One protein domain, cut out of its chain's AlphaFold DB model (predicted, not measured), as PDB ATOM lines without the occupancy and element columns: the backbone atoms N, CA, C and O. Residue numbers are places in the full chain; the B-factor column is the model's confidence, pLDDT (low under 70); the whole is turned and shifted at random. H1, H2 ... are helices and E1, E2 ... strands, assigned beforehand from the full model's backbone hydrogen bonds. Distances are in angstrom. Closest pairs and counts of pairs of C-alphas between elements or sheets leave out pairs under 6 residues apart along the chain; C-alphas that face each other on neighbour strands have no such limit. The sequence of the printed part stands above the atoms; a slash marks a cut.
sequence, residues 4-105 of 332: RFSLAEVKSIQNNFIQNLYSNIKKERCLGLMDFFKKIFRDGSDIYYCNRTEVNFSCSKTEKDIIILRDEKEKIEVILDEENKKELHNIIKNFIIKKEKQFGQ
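What this domain is: This is residues 4 to 105 of the 332 residues of the protein "RNase_H_2 domain-containing protein" of candidate division SR1 bacterium RAAC1_SR1_1 (UniProt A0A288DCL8). One curved wall of four strands, E1 to E4, has helices over one face and the other face bare; H2 crosses that covered face. The long helix H4 starts just after E4, runs beside the wall's E4 side with its first turns and then leads away, so that residues 97 to 105 stick out as an arm, while the short helices H1 and H3 sit at the sheet's rim, H1 by E4 and H3 toward E1 and E2. The printed part has 102 residues with four named helices and four named strands, in the order H1 H2 H3 E1 E2 E3 E4 H4; the sheet runs E1 E2 E3 E4, all antiparallel, and the class is mixed, helices and strands. It is compact, with a radius of gyration of the C-alphas of 13.3 A and spans of 42 by 30 by 24 A.

Where its parts are: Find C-alpha 46 at (-30.715, 41.122, 30.229), where strand E1, residues 46 to 51, begins. E2, residues 54 to 61, is 20.9 A long and bends by 58 degrees at residue 57. E3 is residues 67 to 71, and E4 is residues 76 to 80. Then look at C-alpha 82 at (-40.657, 26.018, 31.641): from there H4, residues 82 to 103, runs 31.2 A to C-alpha 103 at (-17.559, 20.682, 51.994). Earlier in the chain are H1, residues 7 to 12, H2, residues 17 to 27 and 15.5 A long, and H3, residues 33 to 40.

How they stand to each other: The strands form a meander, each the antiparallel neighbour of the one before, and E1 and E2, E2 and E3, and E3 and E4 are hairpins. Look for N 47 and O 59 at 2.8 A between E1 and E2, N 60 and O 68 at 2.8 A between E2 and E3, and N 80 and O 67 at 2.8 A between E3 and E4. H2 and H4 on one face of the sheet make two layers, helices over strands. H2 has a height over the sheet of 9.7 A and runs across the strands, at 89 degrees to E2 on the local plane. H1 only grazes the sheet with residues 7 to 10, and H3 with residues 37 to 40. With residues 88 to 93 alone H4 touches H3, about perpendicular at 75 degrees; the closest C-alphas, of Leu 33 and His 89, are 5.4 A apart. H1 and H3 are apart. In H1, H2, H3 and H4 every O i to N i+4 pair is within hydrogen-bond range.

The domain as a whole: The two C-alphas farthest apart, of Glu 63 and Gln 105, are 43.9 A apart. The printed part has no cut, and the links between its named elements are tight. Look at residues 100 to 104 for pLDDT under 70; the mean of the printed part is 90.0.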
ATOM      1  N   ARG A   4     -25.310  26.035  20.495       93.12
ATOM      2  CA  ARG A   4     -26.514  25.798  21.287       93.12
ATOM      3  C   ARG A   4     -26.532  24.339  21.718       93.12
ATOM      4  O   ARG A   4     -26.411  23.468  20.865       93.12
ATOM      5  N   PHE A   5     -26.706  24.108  23.011       91.06
ATOM      6  CA  PHE A   5     -26.776  22.776  23.596       91.06
ATOM      7  C   PHE A   5     -28.077  22.599  24.376       91.06
ATOM      8  O   PHE A   5     -28.556  23.512  25.053       91.06
ATOM      9  N   SER A   6     -28.633  21.397  24.299       92.00
ATOM     10  CA  SER A   6     -29.644  20.909  25.230       92.00
ATOM     11  C   SER A   6     -29.026  20.616  26.600       92.00
ATOM     12  O   SER A   6     -27.815  20.420  26.738       92.00
ATOM     13  N   LEU A   7     -29.860  20.524  27.640       91.38
ATOM     14  CA  LEU A   7     -29.396  20.152  28.981       91.38
ATOM     15  C   LEU A   7     -28.783  18.745  29.027       91.38
ATOM     16  O   LEU A   7     -27.836  18.514  29.783       91.38
ATOM     17  N   ALA A   8     -29.282  17.824  28.199       88.69
ATOM     18  CA  ALA A   8     -28.715  16.489  28.045       88.69
ATOM     19  C   ALA A   8     -27.287  16.533  27.477       88.69
ATOM     20  O   ALA A   8     -26.405  15.845  27.990       88.69
ATOM     21  N   GLU A   9     -27.032  17.377  26.476       90.25
ATOM     22  CA  GLU A   9     -25.694  17.524  25.891       90.25
ATOM     23  C   GLU A   9     -24.723  18.224  26.846       90.25
ATOM     24  O   GLU A   9     -23.590  17.779  27.000       90.25
ATOM     25  N   VAL A  10     -25.176  19.253  27.572       89.06
ATOM     26  CA  VAL A  10     -24.371  19.906  28.624       89.06
ATOM     27  C   VAL A  10     -23.933  18.908  29.705       89.06
ATOM     28  O   VAL A  10     -22.907  19.103  30.348       89.06
ATOM     29  N   LYS A  11     -24.679  17.822  29.926       86.12
ATOM     30  CA  LYS A  11     -24.297  16.766  30.876       86.12
ATOM     31  C   LYS A  11     -23.341  15.729  30.296       86.12
ATOM     32  O   LYS A  11     -22.624  15.100  31.072       86.12
ATOM     33  N   SER A  12     -23.383  15.485  28.989       84.06
ATOM     34  CA  SER A  12     -22.618  14.407  28.352       84.06
ATOM     35  C   SER A  12     -21.236  14.848  27.877       84.06
ATOM     36  O   SER A  12     -20.341  14.013  27.771       84.06
ATOM     37  N   ILE A  13     -21.044  16.142  27.615       86.25
ATOM     38  CA  ILE A  13     -19.754  16.691  27.185       86.25
ATOM     39  C   ILE A  13     -18.958  17.231  28.375       86.25
ATOM     40  O   ILE A  13     -19.520  17.765  29.331       86.25
ATOM     41  N   GLN A  14     -17.630  17.163  28.298       86.25
ATOM     42  CA  GLN A  14     -16.760  17.831  29.263       86.25
ATOM     43  C   GLN A  14     -16.850  19.350  29.062       86.25
ATOM     44  O   GLN A  14     -16.458  19.859  28.016       86.25
ATOM     45  N   ASN A  15     -17.400  20.060  30.047       90.38
ATOM     46  CA  ASN A  15     -17.547  21.517  30.047       90.38
ATOM     47  C   ASN A  15     -17.691  22.048  31.483       90.38
ATOM     48  O   ASN A  15     -17.941  21.280  32.415       90.38
ATOM     49  N   ASN A  16     -17.598  23.368  31.646       92.56
ATOM     50  CA  ASN A  16     -17.734  24.037  32.947       92.56
ATOM     51  C   ASN A  16     -19.040  24.835  33.124       92.56
ATOM     52  O   ASN A  16     -19.173  25.575  34.102       92.56
ATOM     53  N   PHE A  17     -20.031  24.675  32.240       95.00
ATOM     54  CA  PHE A  17     -21.250  25.495  32.215       95.00
ATOM     55  C   PHE A  17     -21.995  25.509  33.562       95.00
ATOM     56  O   PHE A  17     -22.299  26.570  34.111       95.00
ATOM     57  N   ILE A  18     -22.256  24.328  34.141       94.50
ATOM     58  CA  ILE A  18     -22.972  24.195  35.423       94.50
ATOM     59  C   ILE A  18     -22.182  24.833  36.573       94.50
ATOM     60  O   ILE A  18     -22.766  25.490  37.437       94.50
ATOM     61  N   GLN A  19     -20.856  24.680  36.574       92.19
ATOM     62  CA  GLN A  19     -19.974  25.260  37.586       92.19
ATOM     63  C   GLN A  19     -19.915  26.792  37.486       92.19
ATOM     64  O   GLN A  19     -19.968  27.480  38.511       92.19
ATOM     65  N   ASN A  20     -19.857  27.335  36.270       93.94
ATOM     66  CA  ASN A  20     -19.853  28.775  36.023       93.94
ATOM     67  C   ASN A  20     -21.199  29.406  36.405       93.94
ATOM     68  O   ASN A  20     -21.228  30.404  37.130       93.94
ATOM     69  N   LEU A  21     -22.316  28.774  36.030       95.25
ATOM     70  CA  LEU A  21     -23.653  29.192  36.455       95.25
ATOM     71  C   LEU A  21     -23.793  29.161  37.984       95.25
ATOM     72  O   LEU A  21     -24.231  30.142  38.584       95.25
ATOM     73  N   TYR A  22     -23.364  28.074  38.633       94.00
ATOM     74  CA  TYR A  22     -23.371  27.962  40.093       94.00
ATOM     75  C   TYR A  22     -22.555  29.069  40.776       94.00
ATOM     76  O   TYR A  22     -22.994  29.637  41.779       94.00
ATOM     77  N   SER A  23     -21.401  29.426  40.212       92.06
ATOM     78  CA  SER A  23     -20.566  30.513  40.732       92.06
ATOM     79  C   SER A  23     -21.316  31.850  40.730       92.06
ATOM     80  O   SER A  23     -21.225  32.603  41.699       92.06
ATOM     81  N   ASN A  24     -22.113  32.130  39.695       93.56
ATOM     82  CA  ASN A  24     -22.941  33.338  39.634       93.56
ATOM     83  C   ASN A  24     -24.129  33.285  40.609       93.56
ATOM     84  O   ASN A  24     -24.394  34.274  41.288       93.56
ATOM     85  N   ILE A  25     -24.774  32.123  40.776       93.81
ATOM     86  CA  ILE A  25     -25.816  31.918  41.805       93.81
ATOM     87  C   ILE A  25     -25.273  32.260  43.202       93.81
ATOM     88  O   ILE A  25     -25.940  32.949  43.977       93.81
ATOM     89  N   LYS A  26     -24.044  31.828  43.520       91.50
ATOM     90  CA  LYS A  26     -23.392  32.138  44.801       91.50
ATOM     91  C   LYS A  26     -22.980  33.603  44.932       91.50
ATOM     92  O   LYS A  26     -23.172  34.162  46.010       91.50
ATOM     93  N   LYS A  27     -22.477  34.244  43.869       90.62
ATOM     94  CA  LYS A  27     -22.191  35.695  43.867       90.62
ATOM     95  C   LYS A  27     -23.435  36.511  44.212       90.62
ATOM     96  O   LYS A  27     -23.359  37.433  45.016       90.62
ATOM     97  N   GLU A  28     -24.585  36.097  43.688       92.19
ATOM     98  CA  GLU A  28     -25.876  36.709  43.999       92.19
ATOM     99  C   GLU A  28     -26.468  36.288  45.352       92.19
ATOM    100  O   GLU A  28     -27.531  36.777  45.732       92.19
ATOM    101  N   ARG A  29     -25.786  35.433  46.121       91.38
ATOM    102  CA  ARG A  29     -26.251  34.915  47.419       91.38
ATOM    103  C   ARG A  29     -27.621  34.229  47.347       91.38
ATOM    104  O   ARG A  29     -28.388  34.280  48.305       91.38
ATOM    105  N   CYS A  30     -27.922  33.584  46.224       91.75
ATOM    106  CA  CYS A  30     -29.189  32.889  46.017       91.75
ATOM    107  C   CYS A  30     -29.114  31.443  46.525       91.75
ATOM    108  O   CYS A  30     -28.076  30.782  46.416       91.75
ATOM    109  N   LEU A  31     -30.233  30.924  47.036       88.00
ATOM    110  CA  LEU A  31     -30.318  29.548  47.552       88.00
ATOM    111  C   LEU A  31     -30.328  28.494  46.435       88.00
ATOM    112  O   LEU A  31     -29.982  27.336  46.653       88.00
ATOM    113  N   GLY A  32     -30.718  28.884  45.222       91.06
ATOM    114  CA  GLY A  32     -30.742  28.002  44.063       91.06
ATOM    115  C   GLY A  32     -31.172  28.728  42.794       91.06
ATOM    116  O   GLY A  32     -31.380  29.939  42.791       91.06
ATOM    117  N   LEU A  33     -31.331  27.975  41.705       95.44
ATOM    118  CA  LEU A  33     -31.563  28.551  40.376       95.44
ATOM    119  C   LEU A  33     -32.851  29.388  40.266       95.44
ATOM    120  O   LEU A  33     -32.840  30.447  39.651       95.44
ATOM    121  N   MET A  34     -33.959  28.938  40.862       94.25
ATOM    122  CA  MET A  34     -35.232  29.668  40.759       94.25
ATOM    123  C   MET A  34     -35.200  30.985  41.537       94.25
ATOM    124  O   MET A  34     -35.744  31.984  41.081       94.25
ATOM    125  N   ASP A  35     -34.544  30.985  42.697       94.75
ATOM    126  CA  ASP A  35     -34.294  32.188  43.494       94.75
ATOM    127  C   ASP A  35     -33.382  33.162  42.733       94.75
ATOM    128  O   ASP A  35     -33.683  34.346  42.600       94.75
ATOM    129  N   PHE A  36     -32.343  32.626  42.089       96.06
ATOM    130  CA  PHE A  36     -31.467  33.380  41.200       96.06
ATOM    131  C   PHE A  36     -32.218  34.047  40.047       96.06
ATOM    132  O   PHE A  36     -32.100  35.256  39.885       96.06
ATOM    133  N   PHE A  37     -33.047  33.317  39.296       95.69
ATOM    134  CA  PHE A  37     -33.831  33.912  38.210       95.69
ATOM    135  C   PHE A  37     -34.811  34.979  38.696       95.69
ATOM    136  O   PHE A  37     -34.911  36.034  38.072       95.69
ATOM    137  N   LYS A  38     -35.493  34.748  39.825       93.81
ATOM    138  CA  LYS A  38     -36.374  35.757  40.433       93.81
ATOM    139  C   LYS A  38     -35.614  37.026  40.800       93.81
ATOM    140  O   LYS A  38     -36.136  38.118  40.602       93.81
ATOM    141  N   LYS A  39     -34.400  36.884  41.334       95.00
ATOM    142  CA  LYS A  39     -33.578  38.014  41.758       95.00
ATOM    143  C   LYS A  39     -33.041  38.812  40.572       95.00
ATOM    144  O   LYS A  39     -33.208  40.026  40.546       95.00
ATOM    145  N   ILE A  40     -32.405  38.150  39.606       94.38
ATOM    146  CA  ILE A  40     -31.675  38.844  38.534       94.38
ATOM    147  C   ILE A  40     -32.616  39.500  37.520       94.38
ATOM    148  O   ILE A  40     -32.285  40.549  36.988       94.38
ATOM    149  N   PHE A  41     -33.799  38.923  37.284       95.25
ATOM    150  CA  PHE A  41     -34.773  39.465  36.333       95.25
ATOM    151  C   PHE A  41     -35.817  40.382  36.981       95.25
ATOM    152  O   PHE A  41     -36.838  40.683  36.366       95.25
ATOM    153  N   ARG A  42     -35.598  40.814  38.229       91.19
ATOM    154  CA  ARG A  42     -36.502  41.755  38.904       91.19
ATOM    155  C   ARG A  42     -36.476  43.134  38.244       91.19
ATOM    156  O   ARG A  42     -37.525  43.745  38.079       91.19
ATOM    157  N   ASP A  43     -35.280  43.582  37.864       82.31
ATOM    158  CA  ASP A  43     -35.022  44.966  37.457       82.31
ATOM    159  C   ASP A  43     -34.631  45.078  35.962       82.31
ATOM    160  O   ASP A  43     -34.337  46.170  35.479       82.31
ATOM    161  N   GLY A  44     -34.633  43.969  35.206       88.50
ATOM    162  CA  GLY A  44     -34.278  43.952  33.781       88.50
ATOM    163  C   GLY A  44     -34.417  42.580  33.112       88.50
ATOM    164  O   GLY A  44     -34.540  41.559  33.786       88.50
ATOM    165  N   SER A  45     -34.407  42.553  31.775       92.56
ATOM    166  CA  SER A  45     -34.482  41.328  30.959       92.56
ATOM    167  C   SER A  45     -33.120  40.728  30.632       92.56
ATOM    168  O   SER A  45     -33.051  39.541  30.340       92.56
ATOM    169  N   ASP A  46     -32.047  41.514  30.685       95.31
ATOM    170  CA  ASP A  46     -30.715  41.122  30.229       95.31
ATOM    171  C   ASP A  46     -29.672  41.450  31.292       95.31
ATOM    172  O   ASP A  46     -29.558  42.588  31.745       95.31
ATOM    173  N   ILE A  47     -28.918  40.434  31.699       95.06
ATOM    174  CA  ILE A  47     -27.967  40.496  32.808       95.06
ATOM    175  C   ILE A  47     -26.624  39.948  32.338       95.06
ATOM    176  O   ILE A  47     -26.550  38.862  31.761       95.06
ATOM    177  N   TYR A  48     -25.555  40.683  32.633       93.44
ATOM    178  CA  TYR A  48     -24.192  40.362  32.222       93.44
ATOM    179  C   TYR A  48     -23.275  40.286  33.444       93.44
ATOM    180  O   TYR A  48     -23.195  41.223  34.235       93.44
ATOM    181  N   TYR A  49     -22.556  39.175  33.588       92.69
ATOM    182  CA  TYR A  49     -21.557  38.972  34.634       92.69
ATOM    183  C   TYR A  49     -20.159  39.197  34.068       92.69
ATOM    184  O   TYR A  49     -19.633  38.355  33.335       92.69
ATOM    185  N   CYS A  50     -19.538  40.313  34.444       88.62
ATOM    186  CA  CYS A  50     -18.228  40.713  33.936       88.62
ATOM    187  C   CYS A  50     -17.087  40.384  34.909       88.62
ATOM    188  O   CYS A  50     -17.265  40.358  36.127       88.62
ATOM    189  N   ASN A  51     -15.894  40.150  34.364       80.06
ATOM    190  CA  ASN A  51     -14.630  40.229  35.088       80.06
ATOM    191  C   ASN A  51     -13.802  41.324  34.421       80.06
ATOM    192  O   ASN A  51     -13.445  41.197  33.252       80.06
ATOM    193  N   ARG A  52     -13.532  42.407  35.157       83.31
ATOM    194  CA  ARG A  52     -12.979  43.650  34.601       83.31
ATOM    195  C   ARG A  52     -13.841  44.137  33.426       83.31
ATOM    196  O   ARG A  52     -14.960  44.582  33.653       83.31
ATOM    197  N   THR A  53     -13.343  44.023  32.199       84.19
ATOM    198  CA  THR A  53     -13.998  44.485  30.967       84.19
ATOM    199  C   THR A  53     -14.640  43.363  30.150       84.19
ATOM    200  O   THR A  53     -15.291  43.648  29.151       84.19
ATOM    201  N   GLU A  54     -14.482  42.098  30.546       85.69
ATOM    202  CA  GLU A  54     -14.957  40.948  29.770       85.69
ATOM    203  C   GLU A  54     -16.207  40.325  30.389       85.69
ATOM    204  O   GLU A  54     -16.229  39.987  31.576       85.69
ATOM    205  N   VAL A  55     -17.245  40.126  29.575       88.62
ATOM    206  CA  VAL A  55     -18.428  39.353  29.964       88.62
ATOM    207  C   VAL A  55     -18.040  37.876  30.012       88.62
ATOM    208  O   VAL A  55     -17.532  37.337  29.037       88.62
ATOM    209  N   ASN A  56     -18.297  37.213  31.139       92.00
ATOM    210  CA  ASN A  56     -18.047  35.777  31.315       92.00
ATOM    211  C   ASN A  56     -19.320  34.941  31.228       92.00
ATOM    212  O   ASN A  56     -19.264  33.754  30.919       92.00
ATOM    213  N   PHE A  57     -20.460  35.536  31.565       95.94
ATOM    214  CA  PHE A  57     -21.741  34.852  31.549       95.94
ATOM    215  C   PHE A  57     -22.851  35.866  31.310       95.94
ATOM    216  O   PHE A  57     -22.804  36.961  31.876       95.94
ATOM    217  N   SER A  58     -23.857  35.512  30.519       95.31
ATOM    218  CA  SER A  58     -25.046  36.344  30.345       95.31
ATOM    219  C   SER A  58     -26.335  35.548  30.500       95.31
ATOM    220  O   SER A  58     -26.397  34.350  30.210       95.31
ATOM    221  N   CYS A  59     -27.360  36.228  31.001       96.88
ATOM    222  CA  CYS A  59     -28.702  35.703  31.194       96.88
ATOM    223  C   CYS A  59     -29.692  36.675  30.551       96.88
ATOM    224  O   CYS A  59     -29.731  37.839  30.937       96.88
ATOM    225  N   SER A  60     -30.519  36.191  29.632       96.50
ATOM    226  CA  SER A  60     -31.578  36.974  28.988       96.50
ATOM    227  C   SER A  60     -32.939  36.330  29.238       96.50
ATOM    228  O   SER A  60     -33.048  35.104  29.201       96.50
ATOM    229  N   LYS A  61     -33.988  37.126  29.440       96.19
ATOM    230  CA  LYS A  61     -35.383  36.685  29.545       96.19
ATOM    231  C   LYS A  61     -36.206  37.338  28.441       96.19
ATOM    232  O   LYS A  61     -36.283  38.556  28.339       96.19
ATOM    233  N   THR A  62     -36.839  36.510  27.622       93.19
ATOM    234  CA  THR A  62     -37.755  36.962  26.564       93.19
ATOM    235  C   THR A  62     -39.154  37.267  27.112       93.19
ATOM    236  O   THR A  62     -39.522  36.811  28.196       93.19
ATOM    237  N   GLU A  63     -39.983  37.952  26.319       86.25
ATOM    238  CA  GLU A  63     -41.392  38.240  26.646       86.25
ATOM    239  C   GLU A  63     -42.242  36.978  26.882       86.25
ATOM    240  O   GLU A  63     -43.213  37.013  27.631       86.25
ATOM    241  N   LYS A  64     -41.856  35.838  26.290       87.44
ATOM    242  CA  LYS A  64     -42.527  34.535  26.462       87.44
ATOM    243  C   LYS A  64     -42.016  33.741  27.670       87.44
ATOM    244  O   LYS A  64     -42.210  32.532  27.733       87.44
ATOM    245  N   ASP A  65     -41.301  34.395  28.581       87.56
ATOM    246  CA  ASP A  65     -40.610  33.776  29.715       87.56
ATOM    247  C   ASP A  65     -39.603  32.681  29.310       87.56
ATOM    248  O   ASP A  65     -39.258  31.810  30.096       87.56
ATOM    249  N   ILE A  66     -39.077  32.708  28.086       94.12
ATOM    250  CA  ILE A  66     -37.943  31.850  27.719       94.12
ATOM    251  C   ILE A  66     -36.671  32.504  28.255       94.12
ATOM    252  O   ILE A  66     -36.432  33.684  27.978       94.12
ATOM    253  N   ILE A  67     -35.864  31.745  28.999       96.75
ATOM    254  CA  ILE A  67     -34.572  32.195  29.528       96.75
ATOM    255  C   ILE A  67     -33.456  31.669  28.627       96.75
ATOM    256  O   ILE A  67     -33.430  30.492  28.282       96.75
ATOM    257  N   ILE A  68     -32.513  32.532  28.270       96.88
ATOM    258  CA  ILE A  68     -31.323  32.182  27.500       96.88
ATOM    259  C   ILE A  68     -30.107  32.414  28.388       96.88
ATOM    260  O   ILE A  68     -29.888  33.525  28.865       96.88
ATOM    261  N   LEU A  69     -29.325  31.364  28.609       97.50
ATOM    262  CA  LEU A  69     -28.075  31.413  29.356       97.50
ATOM    263  C   LEU A  69     -26.908  31.255  28.390       97.50
ATOM    264  O   LEU A  69     -26.920  30.346  27.559       97.50
ATOM    265  N   ARG A  70     -25.889  32.103  28.517       97.25
ATOM    266  CA  ARG A  70     -24.668  32.008  27.715       97.25
ATOM    267  C   ARG A  70     -23.450  31.993  28.610       97.25
ATOM    268  O   ARG A  70     -23.254  32.903  29.413       97.25
ATOM    269  N   ASP A  71     -22.630  30.970  28.430       95.00
ATOM    270  CA  ASP A  71     -21.285  30.923  28.980       95.00
ATOM    271  C   ASP A  71     -20.321  31.485  27.937       95.00
ATOM    272  O   ASP A  71     -20.083  30.884  26.884       95.00
ATOM    273  N   GLU A  72     -19.794  32.673  28.214       92.19
ATOM    274  CA  GLU A  72     -18.938  33.393  27.276       92.19
ATOM    275  C   GLU A  72     -17.546  32.785  27.161       92.19
ATOM    276  O   GLU A  72     -16.875  33.014  26.153       92.19
ATOM    277  N   LYS A  73     -17.110  32.006  28.155       88.69
ATOM    278  CA  LYS A  73     -15.807  31.338  28.132       88.69
ATOM    279  C   LYS A  73     -15.864  30.082  27.281       88.69
ATOM    280  O   LYS A  73     -15.017  29.875  26.422       88.69
ATOM    281  N   GLU A  74     -16.900  29.276  27.487       90.25
ATOM    282  CA  GLU A  74     -17.052  27.981  26.814       90.25
ATOM    283  C   GLU A  74     -17.800  28.109  25.471       90.25
ATOM    284  O   GLU A  74     -17.895  27.152  24.705       90.25
ATOM    285  N   LYS A  75     -18.333  29.303  25.166       93.38
ATOM    286  CA  LYS A  75     -19.172  29.594  23.989       93.38
ATOM    287  C   LYS A  75     -20.374  28.646  23.872       93.38
ATOM    288  O   LYS A  75     -20.772  28.256  22.771       93.38
ATOM    289  N   ILE A  76     -20.981  28.345  25.021       95.44
ATOM    290  CA  ILE A  76     -22.179  27.511  25.177       95.44
ATOM    291  C   ILE A  76     -23.406  28.414  25.329       95.44
ATOM    292  O   ILE A  76     -23.400  29.333  26.145       95.44
ATOM    293  N   GLU A  77     -24.470  28.132  24.577       96.94
ATOM    294  CA  GLU A  77     -25.799  28.727  24.768       96.94
ATOM    295  C   GLU A  77     -26.805  27.640  25.165       96.94
ATOM    296  O   GLU A  77     -26.901  26.604  24.506       96.94
ATOM    297  N   VAL A  78     -27.589  27.900  26.211       96.50
ATOM    298  CA  VAL A  78     -28.682  27.031  26.664       96.50
ATOM    299  C   VAL A  78     -29.975  27.837  26.694       96.50
ATOM    300  O   VAL A  78     -30.028  28.917  27.285       96.50
ATOM    301  N   ILE A  79     -31.022  27.302  26.070       95.69
ATOM    302  CA  ILE A  79     -32.362  27.896  26.055       95.69
ATOM    303  C   ILE A  79     -33.275  27.101  26.972       95.69
ATOM    304  O   ILE A  79     -33.322  25.876  26.900       95.69
ATOM    305  N   LEU A  80     -34.003  27.812  27.825       95.50
ATOM    306  CA  LEU A  80     -34.837  27.245  28.867       95.50
ATOM    307  C   LEU A  80     -36.278  27.734  28.715       95.50
ATOM    308  O   LEU A  80     -36.599  28.884  29.031       95.50
ATOM    309  N   ASP A  81     -37.147  26.837  28.264       92.75
ATOM    310  CA  ASP A  81     -38.588  26.921  28.508       92.75
ATOM    311  C   ASP A  81     -38.930  26.447  29.938       92.75
ATOM    312  O   ASP A  81     -38.048  26.121  30.733       92.75
ATOM    313  N   GLU A  82     -40.214  26.413  30.296       89.44
ATOM    314  CA  GLU A  82     -40.657  26.018  31.641       89.44
ATOM    315  C   GLU A  82     -40.229  24.603  32.062       89.44
ATOM    316  O   GLU A  82     -39.940  24.370  33.240       89.44
ATOM    317  N   GLU A  83     -40.164  23.653  31.130       90.69
ATOM    318  CA  GLU A  83     -39.739  22.282  31.424       90.69
ATOM    319  C   GLU A  83     -38.228  22.232  31.671       90.69
ATOM    320  O   GLU A  83     -37.772  21.764  32.721       90.69
ATOM    321  N   ASN A  84     -37.454  22.835  30.771       92.38
ATOM    322  CA  ASN A  84     -36.002  22.905  30.867       92.38
ATOM    323  C   ASN A  84     -35.540  23.730  32.082       92.38
ATOM    324  O   ASN A  84     -34.527  23.405  32.705       92.38
ATOM    325  N   LYS A  85     -36.291  24.756  32.506       93.25
ATOM    326  CA  LYS A  85     -36.021  25.477  33.766       93.25
ATOM    327  C   LYS A  85     -36.076  24.543  34.973       93.25
ATOM    328  O   LYS A  85     -35.192  24.602  35.830       93.25
ATOM    329  N   LYS A  86     -37.098  23.683  35.054       92.69
ATOM    330  CA  LYS A  86     -37.246  22.709  36.150       92.69
ATOM    331  C   LYS A  86     -36.142  21.661  36.107       92.69
ATOM    332  O   LYS A  86     -35.582  21.333  37.155       92.69
ATOM    333  N   GLU A  87     -35.796  21.169  34.918       94.12
ATOM    334  CA  GLU A  87     -34.689  20.227  34.773       94.12
ATOM    335  C   GLU A  87     -33.366  20.859  35.226       94.12
ATOM    336  O   GLU A  87     -32.697  20.308  36.104       94.12
ATOM    337  N   LEU A  88     -33.011  22.042  34.714       95.75
ATOM    338  CA  LEU A  88     -31.781  22.727  35.109       95.75
ATOM    339  C   LEU A  88     -31.771  23.052  36.607       95.75
ATOM    340  O   LEU A  88     -30.733  22.919  37.256       95.75
ATOM    341  N   HIS A  89     -32.918  23.413  37.189       94.94
ATOM    342  CA  HIS A  89     -33.031  23.613  38.631       94.94
ATOM    343  C   HIS A  89     -32.657  22.346  39.411       94.94
ATOM    344  O   HIS A  89     -31.877  22.425  40.361       94.94
ATOM    345  N   ASN A  90     -33.143  21.178  38.987       93.50
ATOM    346  CA  ASN A  90     -32.790  19.898  39.603       93.50
ATOM    347  C   ASN A  90     -31.309  19.544  39.402       93.50
ATOM    348  O   ASN A  90     -30.666  19.054  40.332       93.50
ATOM    349  N   ILE A  91     -30.742  19.830  38.224       93.88
ATOM    350  CA  ILE A  91     -29.307  19.646  37.950       93.88
ATOM    351  C   ILE A  91     -28.472  20.487  38.923       93.88
ATOM    352  O   ILE A  91     -27.583  19.954  39.587       93.88
ATOM    353  N   ILE A  92     -28.797  21.774  39.058       94.00
ATOM    354  CA  ILE A  92     -28.107  22.695  39.966       94.00
ATOM    355  C   ILE A  92     -28.289  22.265  41.422       94.00
ATOM    356  O   ILE A  92     -27.312  22.221  42.160       94.00
ATOM    357  N   LYS A  93     -29.497  21.877  41.840       92.88
ATOM    358  CA  LYS A  93     -29.752  21.384  43.202       92.88
ATOM    359  C   LYS A  93     -28.888  20.164  43.533       92.88
ATOM    360  O   LYS A  93     -28.258  20.125  44.585       92.88
ATOM    361  N   ASN A  94     -28.803  19.193  42.625       89.94
ATOM    362  CA  ASN A  94     -27.954  18.015  42.805       89.94
ATOM    363  C   ASN A  94     -26.463  18.372  42.824       89.94
ATOM    364  O   ASN A  94     -25.703  17.794  43.601       89.94
ATOM    365  N   PHE A  95     -26.041  19.328  41.993       89.69
ATOM    366  CA  PHE A  95     -24.674  19.845  41.995       89.69
ATOM    367  C   PHE A  95     -24.324  20.510  43.333       89.69
ATOM    368  O   PHE A  95     -23.276  20.207  43.901       89.69
ATOM    369  N   ILE A  96     -25.225  21.341  43.871       87.12
ATOM    370  CA  ILE A  96     -25.092  21.979  45.189       87.12
ATOM    371  C   ILE A  96     -24.941  20.919  46.274       87.12
ATOM    372  O   ILE A  96     -23.952  20.946  46.994       87.12
ATOM    373  N   ILE A  97     -25.842  19.932  46.334       84.50
ATOM    374  CA  ILE A  97     -25.783  18.856  47.336       84.50
ATOM    375  C   ILE A  97     -24.452  18.096  47.256       84.50
ATOM    376  O   ILE A  97     -23.855  17.788  48.285       84.50
ATOM    377  N   LYS A  98     -23.957  17.787  46.049       82.56
ATOM    378  CA  LYS A  98     -22.652  17.125  45.876       82.56
ATOM    379  C   LYS A  98     -21.494  18.005  46.360       82.56
ATOM    380  O   LYS A  98     -20.609  17.499  47.045       82.56
ATOM    381  N   LYS A  99     -21.508  19.302  46.041       76.19
ATOM    382  CA  LYS A  99     -20.496  20.267  46.498       76.19
ATOM    383  C   LYS A  99     -20.543  20.496  48.009       76.19
ATOM    384  O   LYS A  99     -19.494  20.575  48.633       76.19
ATOM    385  N   GLU A 100     -21.728  20.551  48.604       69.25
ATOM    386  CA  GLU A 100     -21.916  20.701  50.051       69.25
ATOM    387  C   GLU A 100     -21.508  19.430  50.809       69.25
ATOM    388  O   GLU A 100     -20.873  19.524  51.853       69.25
ATOM    389  N   LYS A 101     -21.759  18.236  50.249       61.25
ATOM    390  CA  LYS A 101     -21.212  16.977  50.787       61.25
ATOM    391  C   LYS A 101     -19.684  16.937  50.750       61.25
ATOM    392  O   LYS A 101     -19.086  16.465  51.710       61.25
ATOM    393  N   GLN A 102     -19.059  17.445  49.684       59.41
ATOM    394  CA  GLN A 102     -17.602  17.622  49.640       59.41
ATOM    395  C   GLN A 102     -17.117  18.627  50.692       59.41
ATOM    396  O   GLN A 102     -16.086  18.400  51.304       59.41
ATOM    397  N   PHE A 103     -17.877  19.693  50.956       52.72
ATOM    398  CA  PHE A 103     -17.559  20.682  51.994       52.72
ATOM    399  C   PHE A 103     -17.616  20.120  53.427       52.72
ATOM    400  O   PHE A 103     -17.001  20.689  54.323       52.72
ATOM    401  N   GLY A 104     -18.350  19.025  53.653       56.78
ATOM    402  CA  GLY A 104     -18.393  18.317  54.936       56.78
ATOM    403  C   GLY A 104     -17.294  17.264  55.124       56.78
ATOM    404  O   GLY A 104     -17.161  16.728  56.223       56.78
ATOM    405  N   GLN A 105     -16.523  16.943  54.079       72.38
ATOM    406  CA  GLN A 105     -15.381  16.033  54.167       72.38
ATOM    407  C   GLN A 105     -14.100  16.846  54.337       72.38
ATOM    408  O   GLN A 105     -13.828  17.758  53.559       72.38
TER     409      GLN A 105